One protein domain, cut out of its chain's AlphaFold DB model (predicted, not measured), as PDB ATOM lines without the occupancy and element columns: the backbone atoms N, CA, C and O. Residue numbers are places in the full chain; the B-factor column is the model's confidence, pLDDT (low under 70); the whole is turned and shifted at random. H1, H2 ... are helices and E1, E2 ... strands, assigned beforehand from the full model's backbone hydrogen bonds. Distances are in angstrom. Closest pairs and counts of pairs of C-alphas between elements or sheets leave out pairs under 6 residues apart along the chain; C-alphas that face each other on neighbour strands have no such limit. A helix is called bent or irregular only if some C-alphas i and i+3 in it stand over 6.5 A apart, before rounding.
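This is residues 4 to 103 of the 104 residues of the protein "Protein timeless -like protein" of Caligus rogercresseyi (UniProt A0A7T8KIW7). A small body of helices has H2 between H1 and H5, with H4 folded back along H5 and H3 packed on H1. The short strand hairpin E1 and E2 sits beside H4 at one end, and residues 98 to 103 stick out at the other. The 100 printed residues run H1 E1 E2 H2 H3 H4 H5 H6, mostly helix, with E1 and E2 antiparallel. The whole is compact, with a radius of gyration of the C-alphas of 14.5 A, yet elongated, spanning 49 by 25 by 25 A.

Find C-alpha 4 at (153.922, 158.244, 119.115); H1 runs from there to residue 13. Next come E1, residues 16 to 18, and E2, 23 to 25. H2 covers 29 to 41, 18.4 A; H3 48 to 56; H4 58 to 69, 15.6 A; H5 74 to 88, 20.5 A. H6, residues 94 to 101, ends at C-alpha 101 (165.016, 163.752, 95.760).

Start at the hub, H2: its residues 32 to 36 alone touch H1, closest C-alphas Thr 11 and Cys 32, 5.9 A. H2 touches H5 at Leu 30 and Leu 76, 5.6 A. H2 and H3 only just touch, only at the corner, with 3 C-alpha pairs within 8 A. H4 and H5 form a helical hairpin, closest C-alphas Leu 67 and Phe 77, 5.7 A. In the hairpin E1 and E2, N 17 and O 24 are 3.0 A apart, within hydrogen-bond range. H4 is irregular: C-alphas 61 and 64 are 7.1 A apart. Every O i to N i+4 pair is within range in H1, H2, H3 and H5; H4 has 6 of 8, H6 0 of 4 and 1 of 5 O i to N i+3 pairs.

The farthest C-alphas, Glu 72 and His 103, are 50.7 A apart. The printed part has no cut and no long link. Residues 44 to 45 and 90 to 103 have pLDDT under 70.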
ATOM      1  N   LEU A   4     153.637 156.814 118.996       87.75
ATOM      2  CA  LEU A   4     153.922 158.244 119.115       87.75
ATOM      3  C   LEU A   4     152.809 159.110 118.514       87.75
ATOM      4  O   LEU A   4     152.371 160.075 119.128       87.75
ATOM      5  N   SER A   5     152.312 158.755 117.328       87.94
ATOM      6  CA  SER A   5     151.220 159.495 116.686       87.94
ATOM      7  C   SER A   5     149.935 159.444 117.516       87.94
ATOM      8  O   SER A   5     149.232 160.448 117.621       87.94
ATOM      9  N   SER A   6     149.658 158.303 118.149       92.38
ATOM     10  CA  SER A   6     148.490 158.136 119.023       92.38
ATOM     11  C   SER A   6     148.630 158.950 120.313       92.38
ATOM     12  O   SER A   6     147.658 159.550 120.765       92.38
ATOM     13  N   GLU A   7     149.837 159.006 120.879       93.56
ATOM     14  CA  GLU A   7     150.152 159.828 122.051       93.56
ATOM     15  C   GLU A   7     150.024 161.324 121.733       93.56
ATOM     16  O   GLU A   7     149.298 162.027 122.429       93.56
ATOM     17  N   LEU A   8     150.610 161.795 120.624       94.81
ATOM     18  CA  LEU A   8     150.479 163.185 120.174       94.81
ATOM     19  C   LEU A   8     149.017 163.569 119.922       94.81
ATOM     20  O   LEU A   8     148.592 164.654 120.317       94.81
ATOM     21  N   GLN A   9     148.235 162.682 119.299       95.06
ATOM     22  CA  GLN A   9     146.806 162.902 119.089       95.06
ATOM     23  C   GLN A   9     146.054 163.005 120.418       95.06
ATOM     24  O   GLN A   9     145.210 163.884 120.563       95.06
ATOM     25  N   ALA A  10     146.351 162.130 121.381       95.19
ATOM     26  CA  ALA A  10     145.734 162.176 122.702       95.19
ATOM     27  C   ALA A  10     146.082 163.479 123.437       95.19
ATOM     28  O   ALA A  10     145.184 164.121 123.970       95.19
ATOM     29  N   THR A  11     147.347 163.912 123.397       96.38
ATOM     30  CA  THR A  11     147.772 165.191 123.987       96.38
ATOM     31  C   THR A  11     147.072 166.380 123.328       96.38
ATOM     32  O   THR A  11     146.625 167.276 124.034       96.38
ATOM     33  N   CYS A  12     146.930 166.391 121.996       96.19
ATOM     34  CA  CYS A  12     146.226 167.472 121.296       96.19
ATOM     35  C   CYS A  12     144.731 167.498 121.640       96.19
ATOM     36  O   CYS A  12     144.183 168.564 121.891       96.19
ATOM     37  N   SER A  13     144.080 166.336 121.725       94.38
ATOM     38  CA  SER A  13     142.666 166.243 122.115       94.38
ATOM     39  C   SER A  13     142.393 166.738 123.544       94.38
ATOM     40  O   SER A  13     141.255 167.071 123.853       94.38
ATOM     41  N   SER A  14     143.417 166.795 124.401       96.12
ATOM     42  CA  SER A  14     143.334 167.328 125.768       96.12
ATOM     43  C   SER A  14     143.618 168.833 125.865       96.12
ATOM     44  O   SER A  14     143.730 169.354 126.970       96.12
ATOM     45  N   LEU A  15     143.763 169.552 124.744       96.88
ATOM     46  CA  LEU A  15     143.940 171.011 124.751       96.88
ATOM     47  C   LEU A  15     142.613 171.760 124.876       96.88
ATOM     48  O   LEU A  15     142.560 172.849 125.450       96.88
ATOM     49  N   GLY A  16     141.549 171.230 124.287       95.56
ATOM     50  CA  GLY A  16     140.267 171.908 124.248       95.56
ATOM     51  C   GLY A  16     139.484 171.641 122.979       95.56
ATOM     52  O   GLY A  16     139.778 170.738 122.198       95.56
ATOM     53  N   THR A  17     138.423 172.419 122.810       95.69
ATOM     54  CA  THR A  17     137.536 172.296 121.659       95.69
ATOM     55  C   THR A  17     136.888 173.625 121.304       95.69
ATOM     56  O   THR A  17     136.625 174.471 122.160       95.69
ATOM     57  N   TRP A  18     136.596 173.801 120.020       94.12
ATOM     58  CA  TRP A  18     135.813 174.922 119.523       94.12
ATOM     59  C   TRP A  18     134.321 174.579 119.575       94.12
ATOM     60  O   TRP A  18     133.866 173.671 118.880       94.12
ATOM     61  N   ASP A  19     133.535 175.329 120.352       93.12
ATOM     62  CA  ASP A  19     132.085 175.097 120.473       93.12
ATOM     63  C   ASP A  19     131.253 175.746 119.346       93.12
ATOM     64  O   ASP A  19     130.022 175.688 119.349       93.12
ATOM     65  N   GLY A  20     131.919 176.375 118.371       91.88
ATOM     66  CA  GLY A  20     131.294 177.183 117.321       91.88
ATOM     67  C   GLY A  20     131.353 178.690 117.585       91.88
ATOM     68  O   GLY A  20     131.223 179.466 116.638       91.88
ATOM     69  N   THR A  21     131.574 179.106 118.835       94.00
ATOM     70  CA  THR A  21     131.547 180.514 119.271       94.00
ATOM     71  C   THR A  21     132.779 180.914 120.075       94.00
ATOM     72  O   THR A  21     133.288 182.021 119.893       94.00
ATOM     73  N   LYS A  22     133.242 180.040 120.966       94.31
ATOM     74  CA  LYS A  22     134.415 180.230 121.817       94.31
ATOM     75  C   LYS A  22     135.213 178.940 121.919       94.31
ATOM     76  O   LYS A  22     134.696 177.832 121.750       94.31
ATOM     77  N   TYR A  23     136.482 179.100 122.235       97.12
ATOM     78  CA  TYR A  23     137.347 177.988 122.547       97.12
ATOM     79  C   TYR A  23     137.190 177.613 124.019       97.12
ATOM     80  O   TYR A  23     137.249 178.452 124.918       97.12
ATOM     81  N   LEU A  24     136.954 176.332 124.263       96.88
ATOM     82  CA  LEU A  24     136.845 175.749 125.589       96.88
ATOM     83  C   LEU A  24     138.146 175.011 125.877       96.88
ATOM     84  O   LEU A  24     138.341 173.906 125.379       96.88
ATOM     85  N   LYS A  25     139.037 175.640 126.648       96.31
ATOM     86  CA  LYS A  25     140.279 175.004 127.097       96.31
ATOM     87  C   LYS A  25     139.998 173.973 128.191       96.31
ATOM     88  O   LYS A  25     139.160 174.216 129.063       96.31
ATOM     89  N   GLU A  26     140.717 172.860 128.167       96.75
ATOM     90  CA  GLU A  26     140.689 171.867 129.246       96.75
ATOM     91  C   GLU A  26     141.520 172.341 130.456       96.75
ATOM     92  O   GLU A  26     142.404 173.196 130.304       96.75
ATOM     93  N   PRO A  27     141.293 171.798 131.668       94.50
ATOM     94  CA  PRO A  27     142.050 172.181 132.862       94.50
ATOM     95  C   PRO A  27     143.571 172.037 132.706       94.50
ATOM     96  O   PRO A  27     144.307 172.898 133.179       94.50
ATOM     97  N   ASP A  28     144.018 171.012 131.977       95.56
ATOM     98  CA  ASP A  28     145.433 170.635 131.839       95.56
ATOM     99  C   ASP A  28     146.068 171.158 130.531       95.56
ATOM    100  O   ASP A  28     147.082 170.641 130.052       95.56
ATOM    101  N   THR A  29     145.459 172.175 129.902       97.00
ATOM    102  CA  THR A  29     145.900 172.704 128.593       97.00
ATOM    103  C   THR A  29     147.362 173.156 128.624       97.00
ATOM    104  O   THR A  29     148.122 172.902 127.689       97.00
ATOM    105  N   LEU A  30     147.778 173.822 129.702       98.00
ATOM    106  CA  LEU A  30     149.135 174.344 129.849       98.00
ATOM    107  C   LEU A  30     150.170 173.212 129.912       98.00
ATOM    108  O   LEU A  30     151.214 173.273 129.256       98.00
ATOM    109  N   GLU A  31     149.884 172.173 130.690       98.00
ATOM    110  CA  GLU A  31     150.688 170.964 130.820       98.00
ATOM    111  C   GLU A  31     150.811 170.258 129.468       98.00
ATOM    112  O   GLU A  31     151.928 169.938 129.053       98.00
ATOM    113  N   CYS A  32     149.701 170.131 128.735       97.94
ATOM    114  CA  CYS A  32     149.681 169.547 127.395       97.94
ATOM    115  C   CYS A  32     150.561 170.336 126.412       97.94
ATOM    116  O   CYS A  32     151.379 169.743 125.710       97.94
ATOM    117  N   ILE A  33     150.488 171.674 126.393       98.06
ATOM    118  CA  ILE A  33     151.371 172.502 125.547       98.06
ATOM    119  C   ILE A  33     152.843 172.311 125.929       98.06
ATOM    120  O   ILE A  33     153.707 172.198 125.053       98.06
ATOM    121  N   LYS A  34     153.153 172.252 127.229       97.75
ATOM    122  CA  LYS A  34     154.516 171.989 127.712       97.75
ATOM    123  C   LYS A  34     155.010 170.612 127.257       97.75
ATOM    124  O   LYS A  34     156.181 170.491 126.901       97.75
ATOM    125  N   ASP A  35     154.147 169.601 127.220       97.25
ATOM    126  CA  ASP A  35     154.481 168.274 126.695       97.25
ATOM    127  C   ASP A  35     154.708 168.285 125.183       97.25
ATOM    128  O   ASP A  35     155.727 167.767 124.726       97.25
ATOM    129  N   LEU A  36     153.873 168.980 124.407       96.50
ATOM    130  CA  LEU A  36     154.089 169.170 122.966       96.50
ATOM    131  C   LEU A  36     155.427 169.858 122.662       96.50
ATOM    132  O   LEU A  36     156.165 169.428 121.774       96.50
ATOM    133  N   LEU A  37     155.794 170.879 123.439       95.69
ATOM    134  CA  LEU A  37     157.108 171.521 123.347       95.69
ATOM    135  C   LEU A  37     158.251 170.554 123.687       95.69
ATOM    136  O   LEU A  37     159.296 170.577 123.032       95.69
ATOM    137  N   ARG A  38     158.078 169.688 124.695       94.75
ATOM    138  CA  ARG A  38     159.063 168.647 125.039       94.75
ATOM    139  C   ARG A  38     159.202 167.615 123.924       94.75
ATOM    140  O   ARG A  38     160.328 167.203 123.655       94.75
ATOM    141  N   PHE A  39     158.102 167.220 123.285       93.06
ATOM    142  CA  PHE A  39     158.114 166.323 122.133       93.06
ATOM    143  C   PHE A  39     158.859 166.959 120.959       93.06
ATOM    144  O   PHE A  39     159.820 166.370 120.476       93.06
ATOM    145  N   LEU A  40     158.517 168.193 120.576       90.81
ATOM    146  CA  LEU A  40     159.209 168.916 119.501       90.81
ATOM    147  C   LEU A  40     160.704 169.096 119.775       90.81
ATOM    148  O   LEU A  40     161.517 168.955 118.872       90.81
ATOM    149  N   LYS A  41     161.097 169.348 121.028       88.94
ATOM    150  CA  LYS A  41     162.515 169.464 121.399       88.94
ATOM    151  C   LYS A  41     163.297 168.153 121.226       88.94
ATOM    152  O   LYS A  41     164.513 168.199 121.087       88.94
ATOM    153  N   ARG A  42     162.620 167.002 121.286       87.31
ATOM    154  CA  ARG A  42     163.208 165.666 121.091       87.31
ATOM    155  C   ARG A  42     163.139 165.195 119.633       87.31
ATOM    156  O   ARG A  42     163.643 164.114 119.347       87.31
ATOM    157  N   ASP A  43     162.517 165.969 118.742       82.00
ATOM    158  CA  ASP A  43     162.352 165.657 117.316       82.00
ATOM    159  C   ASP A  43     163.673 165.874 116.555       82.00
ATOM    160  O   ASP A  43     163.834 166.810 115.771       82.00
ATOM    161  N   GLU A  44     164.674 165.041 116.851       69.62
ATOM    162  CA  GLU A  44     165.995 165.122 116.233       69.62
ATOM    163  C   GLU A  44     166.020 164.381 114.884       69.62
ATOM    164  O   GLU A  44     165.896 163.160 114.803       69.62
ATOM    165  N   GLY A  45     166.231 165.135 113.802       67.62
ATOM    166  CA  GLY A  45     166.681 164.628 112.502       67.62
ATOM    167  C   GLY A  45     165.611 164.066 111.562       67.62
ATOM    168  O   GLY A  45     165.825 164.120 110.352       67.62
ATOM    169  N   THR A  46     164.477 163.561 112.062       74.62
ATOM    170  CA  THR A  46     163.388 163.071 111.195       74.62
ATOM    171  C   THR A  46     162.261 164.074 111.013       74.62
ATOM    172  O   THR A  46     161.594 163.981 109.993       74.62
ATOM    173  N   HIS A  47     162.041 165.026 111.924       84.56
ATOM    174  CA  HIS A  47     160.897 165.956 111.894       84.56
ATOM    175  C   HIS A  47     159.524 165.271 111.917       84.56
ATOM    176  O   HIS A  47     158.529 165.804 111.415       84.56
ATOM    177  N   GLU A  48     159.455 164.053 112.448       86.88
ATOM    178  CA  GLU A  48     158.232 163.258 112.443       86.88
ATOM    179  C   GLU A  48     157.181 163.825 113.397       86.88
ATOM    180  O   GLU A  48     156.000 163.886 113.043       86.88
ATOM    181  N   ILE A  49     157.598 164.308 114.571       91.06
ATOM    182  CA  ILE A  49     156.692 164.921 115.551       91.06
ATOM    183  C   ILE A  49     156.114 166.203 114.958       91.06
ATOM    184  O   ILE A  49     154.897 166.391 114.954       91.06
ATOM    185  N   ARG A  50     156.968 167.051 114.378       89.50
ATOM    186  CA  ARG A  50     156.560 168.274 113.682       89.50
ATOM    187  C   ARG A  50     155.553 167.986 112.569       89.50
ATOM    188  O   ARG A  50     154.509 168.638 112.521       89.50
ATOM    189  N   ARG A  51     155.830 167.018 111.687       87.75
ATOM    190  CA  ARG A  51     154.912 166.647 110.592       87.75
ATOM    191  C   ARG A  51     153.595 166.083 111.115       87.75
ATOM    192  O   ARG A  51     152.542 166.433 110.590       87.75
ATOM    193  N   THR A  52     153.643 165.267 112.163       91.94
ATOM    194  CA  THR A  52     152.443 164.702 112.789       91.94
ATOM    195  C   THR A  52     151.571 165.802 113.385       91.94
ATOM    196  O   THR A  52     150.389 165.872 113.068       91.94
ATOM    197  N   LEU A  53     152.146 166.724 114.162       93.00
ATOM    198  CA  LEU A  53     151.419 167.871 114.715       93.00
ATOM    199  C   LEU A  53     150.858 168.789 113.621       93.00
ATOM    200  O   LEU A  53     149.735 169.280 113.742       93.00
ATOM    201  N   GLY A  54     151.603 168.971 112.528       90.00
ATOM    202  CA  GLY A  54     151.119 169.664 111.336       90.00
ATOM    203  C   GLY A  54     149.912 168.971 110.698       90.00
ATOM    204  O   GLY A  54     148.941 169.638 110.354       90.00
ATOM    205  N   SER A  55     149.931 167.638 110.600       90.69
ATOM    206  CA  SER A  55     148.815 166.845 110.068       90.69
ATOM    207  C   SER A  55     147.595 166.825 110.991       90.69
ATOM    208  O   SER A  55     146.476 166.748 110.493       90.69
ATOM    209  N   ILE A  56     147.799 166.870 112.311       93.75
ATOM    210  CA  ILE A  56     146.717 167.017 113.297       93.75
ATOM    211  C   ILE A  56     146.071 168.404 113.164       93.75
ATOM    212  O   ILE A  56     144.876 168.557 113.397       93.75
ATOM    213  N   GLY A  57     146.845 169.411 112.748       92.81
ATOM    214  CA  GLY A  57     146.358 170.777 112.574       92.81
ATOM    215  C   GLY A  57     146.307 171.578 113.874       92.81
ATOM    216  O   GLY A  57     145.632 172.606 113.910       92.81
ATOM    217  N   VAL A  58     147.062 171.156 114.901       95.38
ATOM    218  CA  VAL A  58     147.040 171.726 116.268       95.38
ATOM    219  C   VAL A  58     147.223 173.247 116.290       95.38
ATOM    220  O   VAL A  58     146.630 173.957 117.099       95.38
ATOM    221  N   PHE A  59     148.009 173.785 115.350       93.75
ATOM    222  CA  PHE A  59     148.218 175.226 115.226       93.75
ATOM    223  C   PHE A  59     146.903 175.975 114.969       93.75
ATOM    224  O   PHE A  59     146.622 176.981 115.620       93.75
ATOM    225  N   SER A  60     146.105 175.491 114.015       92.19
ATOM    226  CA  SER A  60     144.850 176.130 113.624       92.19
ATOM    227  C   SER A  60     143.677 175.745 114.518       92.19
ATOM    228  O   SER A  60     142.811 176.588 114.729       92.19
ATOM    229  N   SER A  61     143.635 174.508 115.024       94.94
ATOM    230  CA  SER A  61     142.536 174.035 115.875       94.94
ATOM    231  C   SER A  61     142.596 174.598 117.289       94.94
ATOM    232  O   SER A  61     141.545 174.886 117.853       94.94
ATOM    233  N   ASP A  62     143.799 174.798 117.836       97.19
ATOM    234  CA  ASP A  62     143.976 175.106 119.258       97.19
ATOM    235  C   ASP A  62     144.824 176.361 119.471       97.19
ATOM    236  O   ASP A  62     144.390 177.316 120.114       97.19
ATOM    237  N   ILE A  63     146.031 176.418 118.898       96.81
ATOM    238  CA  ILE A  63     147.011 177.452 119.275       96.81
ATOM    239  C   ILE A  63     146.561 178.864 118.886       96.81
ATOM    240  O   ILE A  63     146.694 179.788 119.689       96.81
ATOM    241  N   ILE A  64     145.976 179.048 117.698       95.75
ATOM    242  CA  ILE A  64     145.387 180.341 117.303       95.75
ATOM    243  C   ILE A  64     144.305 180.779 118.295       95.75
ATOM    244  O   ILE A  64     144.245 181.954 118.661       95.75
ATOM    245  N   HIS A  65     143.452 179.849 118.723       96.25
ATOM    246  CA  HIS A  65     142.378 180.142 119.661       96.25
ATOM    247  C   HIS A  65     142.921 180.511 121.036       96.25
ATOM    248  O   HIS A  65     142.503 181.522 121.598       96.25
ATOM    249  N   ILE A  66     143.909 179.763 121.529       96.81
ATOM    250  CA  ILE A  66     144.567 180.029 122.809       96.81
ATOM    251  C   ILE A  66     145.160 181.443 122.839       96.81
ATOM    252  O   ILE A  66     144.882 182.213 123.756       96.81
ATOM    253  N   LEU A  67     145.914 181.816 121.799       97.25
ATOM    254  CA  LEU A  67     146.540 183.138 121.696       97.25
ATOM    255  C   LEU A  67     145.523 184.279 121.561       97.25
ATOM    256  O   LEU A  67     145.797 185.404 121.973       97.25
ATOM    257  N   ARG A  68     144.362 184.015 120.956       96.75
ATOM    258  CA  ARG A  68     143.324 185.027 120.736       96.75
ATOM    259  C   ARG A  68     142.424 185.227 121.952       96.75
ATOM    260  O   ARG A  68     141.994 186.350 122.196       96.75
ATOM    261  N   GLU A  69     142.077 184.146 122.642       96.44
ATOM    262  CA  GLU A  69     140.972 184.124 123.608       96.44
ATOM    263  C   GLU A  69     141.422 184.106 125.068       96.44
ATOM    264  O   GLU A  69     140.608 184.442 125.919       96.44
ATOM    265  N   PHE A  70     142.690 183.782 125.351       96.31
ATOM    266  CA  PHE A  70     143.240 183.785 126.716       96.31
ATOM    267  C   PHE A  70     144.532 184.614 126.858       96.31
ATOM    268  O   PHE A  70     145.498 184.127 127.449       96.31
ATOM    269  N   PRO A  71     144.618 185.849 126.321       96.62
ATOM    270  CA  PRO A  71     145.812 186.684 126.483       96.62
ATOM    271  C   PRO A  71     146.082 187.090 127.941       96.62
ATOM    272  O   PRO A  71     147.206 187.458 128.269       96.62
ATOM    273  N   GLU A  72     145.073 187.048 128.813       97.19
ATOM    274  CA  GLU A  72     145.195 187.336 130.246       97.19
ATOM    275  C   GLU A  72     145.864 186.212 131.051       97.19
ATOM    276  O   GLU A  72     146.349 186.452 132.156       97.19
ATOM    277  N   ASP A  73     145.896 184.994 130.509       97.31
ATOM    278  CA  ASP A  73     146.615 183.865 131.093       97.31
ATOM    279  C   ASP A  73     148.051 183.874 130.556       97.31
ATOM    280  O   ASP A  73     148.375 183.200 129.581       97.31
ATOM    281  N   GLU A  74     148.905 184.710 131.156       97.50
ATOM    282  CA  GLU A  74     150.257 184.987 130.647       97.50
ATOM    283  C   GLU A  74     151.108 183.719 130.464       97.50
ATOM    284  O   GLU A  74     151.872 183.619 129.501       97.50
ATOM    285  N   GLU A  75     150.974 182.737 131.360       97.81
ATOM    286  CA  GLU A  75     151.745 181.493 131.285       97.81
ATOM    287  C   GLU A  75     151.273 180.615 130.120       97.81
ATOM    288  O   GLU A  75     152.094 180.085 129.361       97.81
ATOM    289  N   LEU A  76     149.955 180.498 129.937       97.88
ATOM    290  CA  LEU A  76     149.369 179.792 128.804       97.88
ATOM    291  C   LEU A  76     149.678 180.492 127.479       97.88
ATOM    292  O   LEU A  76     150.021 179.828 126.499       97.88
ATOM    293  N   PHE A  77     149.597 181.820 127.455       97.81
ATOM    294  CA  PHE A  77     149.898 182.622 126.280       97.81
ATOM    295  C   PHE A  77     151.367 182.475 125.863       97.81
ATOM    296  O   PHE A  77     151.643 182.202 124.695       97.81
ATOM    297  N   ASP A  78     152.317 182.584 126.800       98.25
ATOM    298  CA  ASP A  78     153.746 182.395 126.516       98.25
ATOM    299  C   ASP A  78     154.036 180.973 126.014       98.25
ATOM    300  O   ASP A  78     154.730 180.788 125.009       98.25
ATOM    301  N   ALA A  79     153.456 179.953 126.654       98.12
ATOM    302  CA  ALA A  79     153.599 178.568 126.210       98.12
ATOM    303  C   ALA A  79     153.021 178.355 124.798       98.12
ATOM    304  O   ALA A  79     153.682 177.758 123.940       98.12
ATOM    305  N   GLY A  80     151.823 178.884 124.530       97.62
ATOM    306  CA  GLY A  80     151.173 178.836 123.222       97.62
ATOM    307  C   GLY A  80     151.985 179.554 122.145       97.62
ATOM    308  O   GLY A  80     152.167 179.021 121.051       97.62
ATOM    309  N   LEU A  81     152.560 180.716 122.463       97.25
ATOM    310  CA  LEU A  81     153.384 181.487 121.534       97.25
ATOM    311  C   LEU A  81     154.684 180.747 121.211       97.25
ATOM    312  O   LEU A  81     155.088 180.675 120.051       97.25
ATOM    313  N   ARG A  82     155.325 180.136 122.213       96.50
ATOM    314  CA  ARG A  82     156.501 179.281 122.002       96.50
ATOM    315  C   ARG A  82     156.180 178.084 121.127       96.50
ATOM    316  O   ARG A  82     156.998 177.743 120.277       96.50
ATOM    317  N   LEU A  83     155.021 177.451 121.310       95.81
ATOM    318  CA  LEU A  83     154.606 176.325 120.479       95.81
ATOM    319  C   LEU A  83     154.306 176.778 119.045       95.81
ATOM    320  O   LEU A  83     154.807 176.160 118.109       95.81
ATOM    321  N   ALA A  84     153.600 177.898 118.870       94.50
ATOM    322  CA  ALA A  84     153.369 178.530 117.572       94.50
ATOM    323  C   ALA A  84     154.689 178.796 116.841       94.50
ATOM    324  O   ALA A  84     154.878 178.313 115.727       94.50
ATOM    325  N   MET A  85     155.630 179.480 117.501       92.00
ATOM    326  CA  MET A  85     156.962 179.740 116.959       92.00
ATOM    327  C   MET A  85     157.724 178.449 116.684       92.00
ATOM    328  O   MET A  85     158.392 178.356 115.664       92.00
ATOM    329  N   SER A  86     157.634 177.447 117.560       90.38
ATOM    330  CA  SER A  86     158.328 176.172 117.367       90.38
ATOM    331  C   SER A  86     157.815 175.470 116.121       90.38
ATOM    332  O   SER A  86     158.631 175.001 115.340       90.38
ATOM    333  N   LEU A  87     156.497 175.458 115.890       89.06
ATOM    334  CA  LEU A  87     155.843 174.860 114.721       89.06
ATOM    335  C   LEU A  87     156.083 175.658 113.431       89.06
ATOM    336  O   LEU A  87     156.271 175.051 112.380       89.06
ATOM    337  N   SER A  88     156.120 176.991 113.517       83.88
ATOM    338  CA  SER A  88     156.337 177.896 112.381       83.88
ATOM    339  C   SER A  88     157.804 178.232 112.127       83.88
ATOM    340  O   SER A  88     158.099 178.987 111.202       83.88
ATOM    341  N   SER A  89     158.720 177.752 112.971       74.88
ATOM    342  CA  SER A  89     160.149 177.998 112.811       74.88
ATOM    343  C   SER A  89     160.578 177.431 111.459       74.88
ATOM    344  O   SER A  89     160.412 176.229 111.235       74.88
ATOM    345  N   PRO A  90     161.120 178.265 110.554       64.69
ATOM    346  CA  PRO A  90     161.709 177.795 109.314       64.69
ATOM    347  C   PRO A  90     163.033 177.120 109.671       64.69
ATOM    348  O   PRO A  90     164.106 177.708 109.561       64.69
ATOM    349  N   GLU A  91     162.983 175.894 110.180       55.81
ATOM    350  CA  GLU A  91     164.195 175.098 110.293       55.81
ATOM    351  C   GLU A  91     164.660 174.815 108.864       55.81
ATOM    352  O   GLU A  91     163.895 174.321 108.040       55.81
ATOM    353  N   MET A  92     165.919 175.127 108.564       48.97
ATOM    354  CA  MET A  92     166.639 174.866 107.304       48.97
ATOM    355  C   MET A  92     166.551 173.412 106.767       48.97
ATOM    356  O   MET A  92     167.224 173.080 105.792       48.97
ATOM    357  N   ILE A  93     165.747 172.537 107.378       48.50
ATOM    358  CA  ILE A  93     165.706 171.095 107.172       48.50
ATOM    359  C   ILE A  93     164.555 170.637 106.254       48.50
ATOM    360  O   ILE A  93     164.745 169.651 105.545       48.50
ATOM    361  N   LEU A  94     163.461 171.398 106.078       51.38
ATOM    362  CA  LEU A  94     162.551 171.143 104.936       51.38
ATOM    363  C   LEU A  94     163.285 171.314 103.584       51.38
ATOM    364  O   LEU A  94     163.048 170.568 102.641       51.38
ATOM    365  N   PHE A  95     164.265 172.223 103.516       48.44
ATOM    366  CA  PHE A  95     165.067 172.497 102.313       48.44
ATOM    367  C   PHE A  95     166.154 171.445 101.998       48.44
ATOM    368  O   PHE A  95     166.697 171.446 100.893       48.44
ATOM    369  N   GLN A  96     166.518 170.551 102.928       47.75
ATOM    370  CA  GLN A  96     167.483 169.470 102.651       47.75
ATOM    371  C   GLN A  96     166.815 168.146 102.252       47.75
ATOM    372  O   GLN A  96     167.441 167.368 101.525       47.75
ATOM    373  N   GLU A  97     165.566 167.901 102.664       49.22
ATOM    374  CA  GLU A  97     164.779 166.748 102.196       49.22
ATOM    375  C   GLU A  97     164.433 166.864 100.692       49.22
ATOM    376  O   GLU A  97     164.543 165.867  99.979       49.22
ATOM    377  N   GLU A  98     164.163 168.066 100.154       47.66
ATOM    378  CA  GLU A  98     163.934 168.275  98.707       47.66
ATOM    379  C   GLU A  98     165.184 167.994  97.848       47.66
ATOM    380  O   GLU A  98     165.101 167.332  96.814       47.66
ATOM    381  N   ARG A  99     166.389 168.389  98.288       43.03
ATOM    382  CA  ARG A  99     167.605 168.230  97.459       43.03
ATOM    383  C   ARG A  99     168.109 166.792  97.304       43.03
ATOM    384  O   ARG A  99     168.886 166.529  96.383       43.03
ATOM    385  N   LYS A 100     167.722 165.865  98.188       45.59
ATOM    386  CA  LYS A 100     168.046 164.432  98.037       45.59
ATOM    387  C   LYS A 100     167.128 163.725  97.037       45.59
ATOM    388  O   LYS A 100     167.548 162.722  96.471       45.59
ATOM    389  N   LEU A 101     165.929 164.257  96.789       49.94
ATOM    390  CA  LEU A 101     165.016 163.752  95.760       49.94
ATOM    391  C   LEU A 101     165.413 164.224  94.348       49.94
ATOM    392  O   LEU A 101     165.144 163.519  93.385       49.94
ATOM    393  N   GLU A 102     166.112 165.357  94.214       48.00
ATOM    394  CA  GLU A 102     166.583 165.895  92.919       48.00
ATOM    395  C   GLU A 102     167.865 165.236  92.364       48.00
ATOM    396  O   GLU A 102     168.260 165.515  91.233       48.00
ATOM    397  N   HIS A 103     168.538 164.387  93.148       47.47
ATOM    398  CA  HIS A 103     169.787 163.710  92.754       47.47
ATOM    399  C   HIS A 103     169.678 162.171  92.758       47.47
ATOM    400  O   HIS A 103     170.708 161.491  92.759       47.47
TER     401      HIS A 103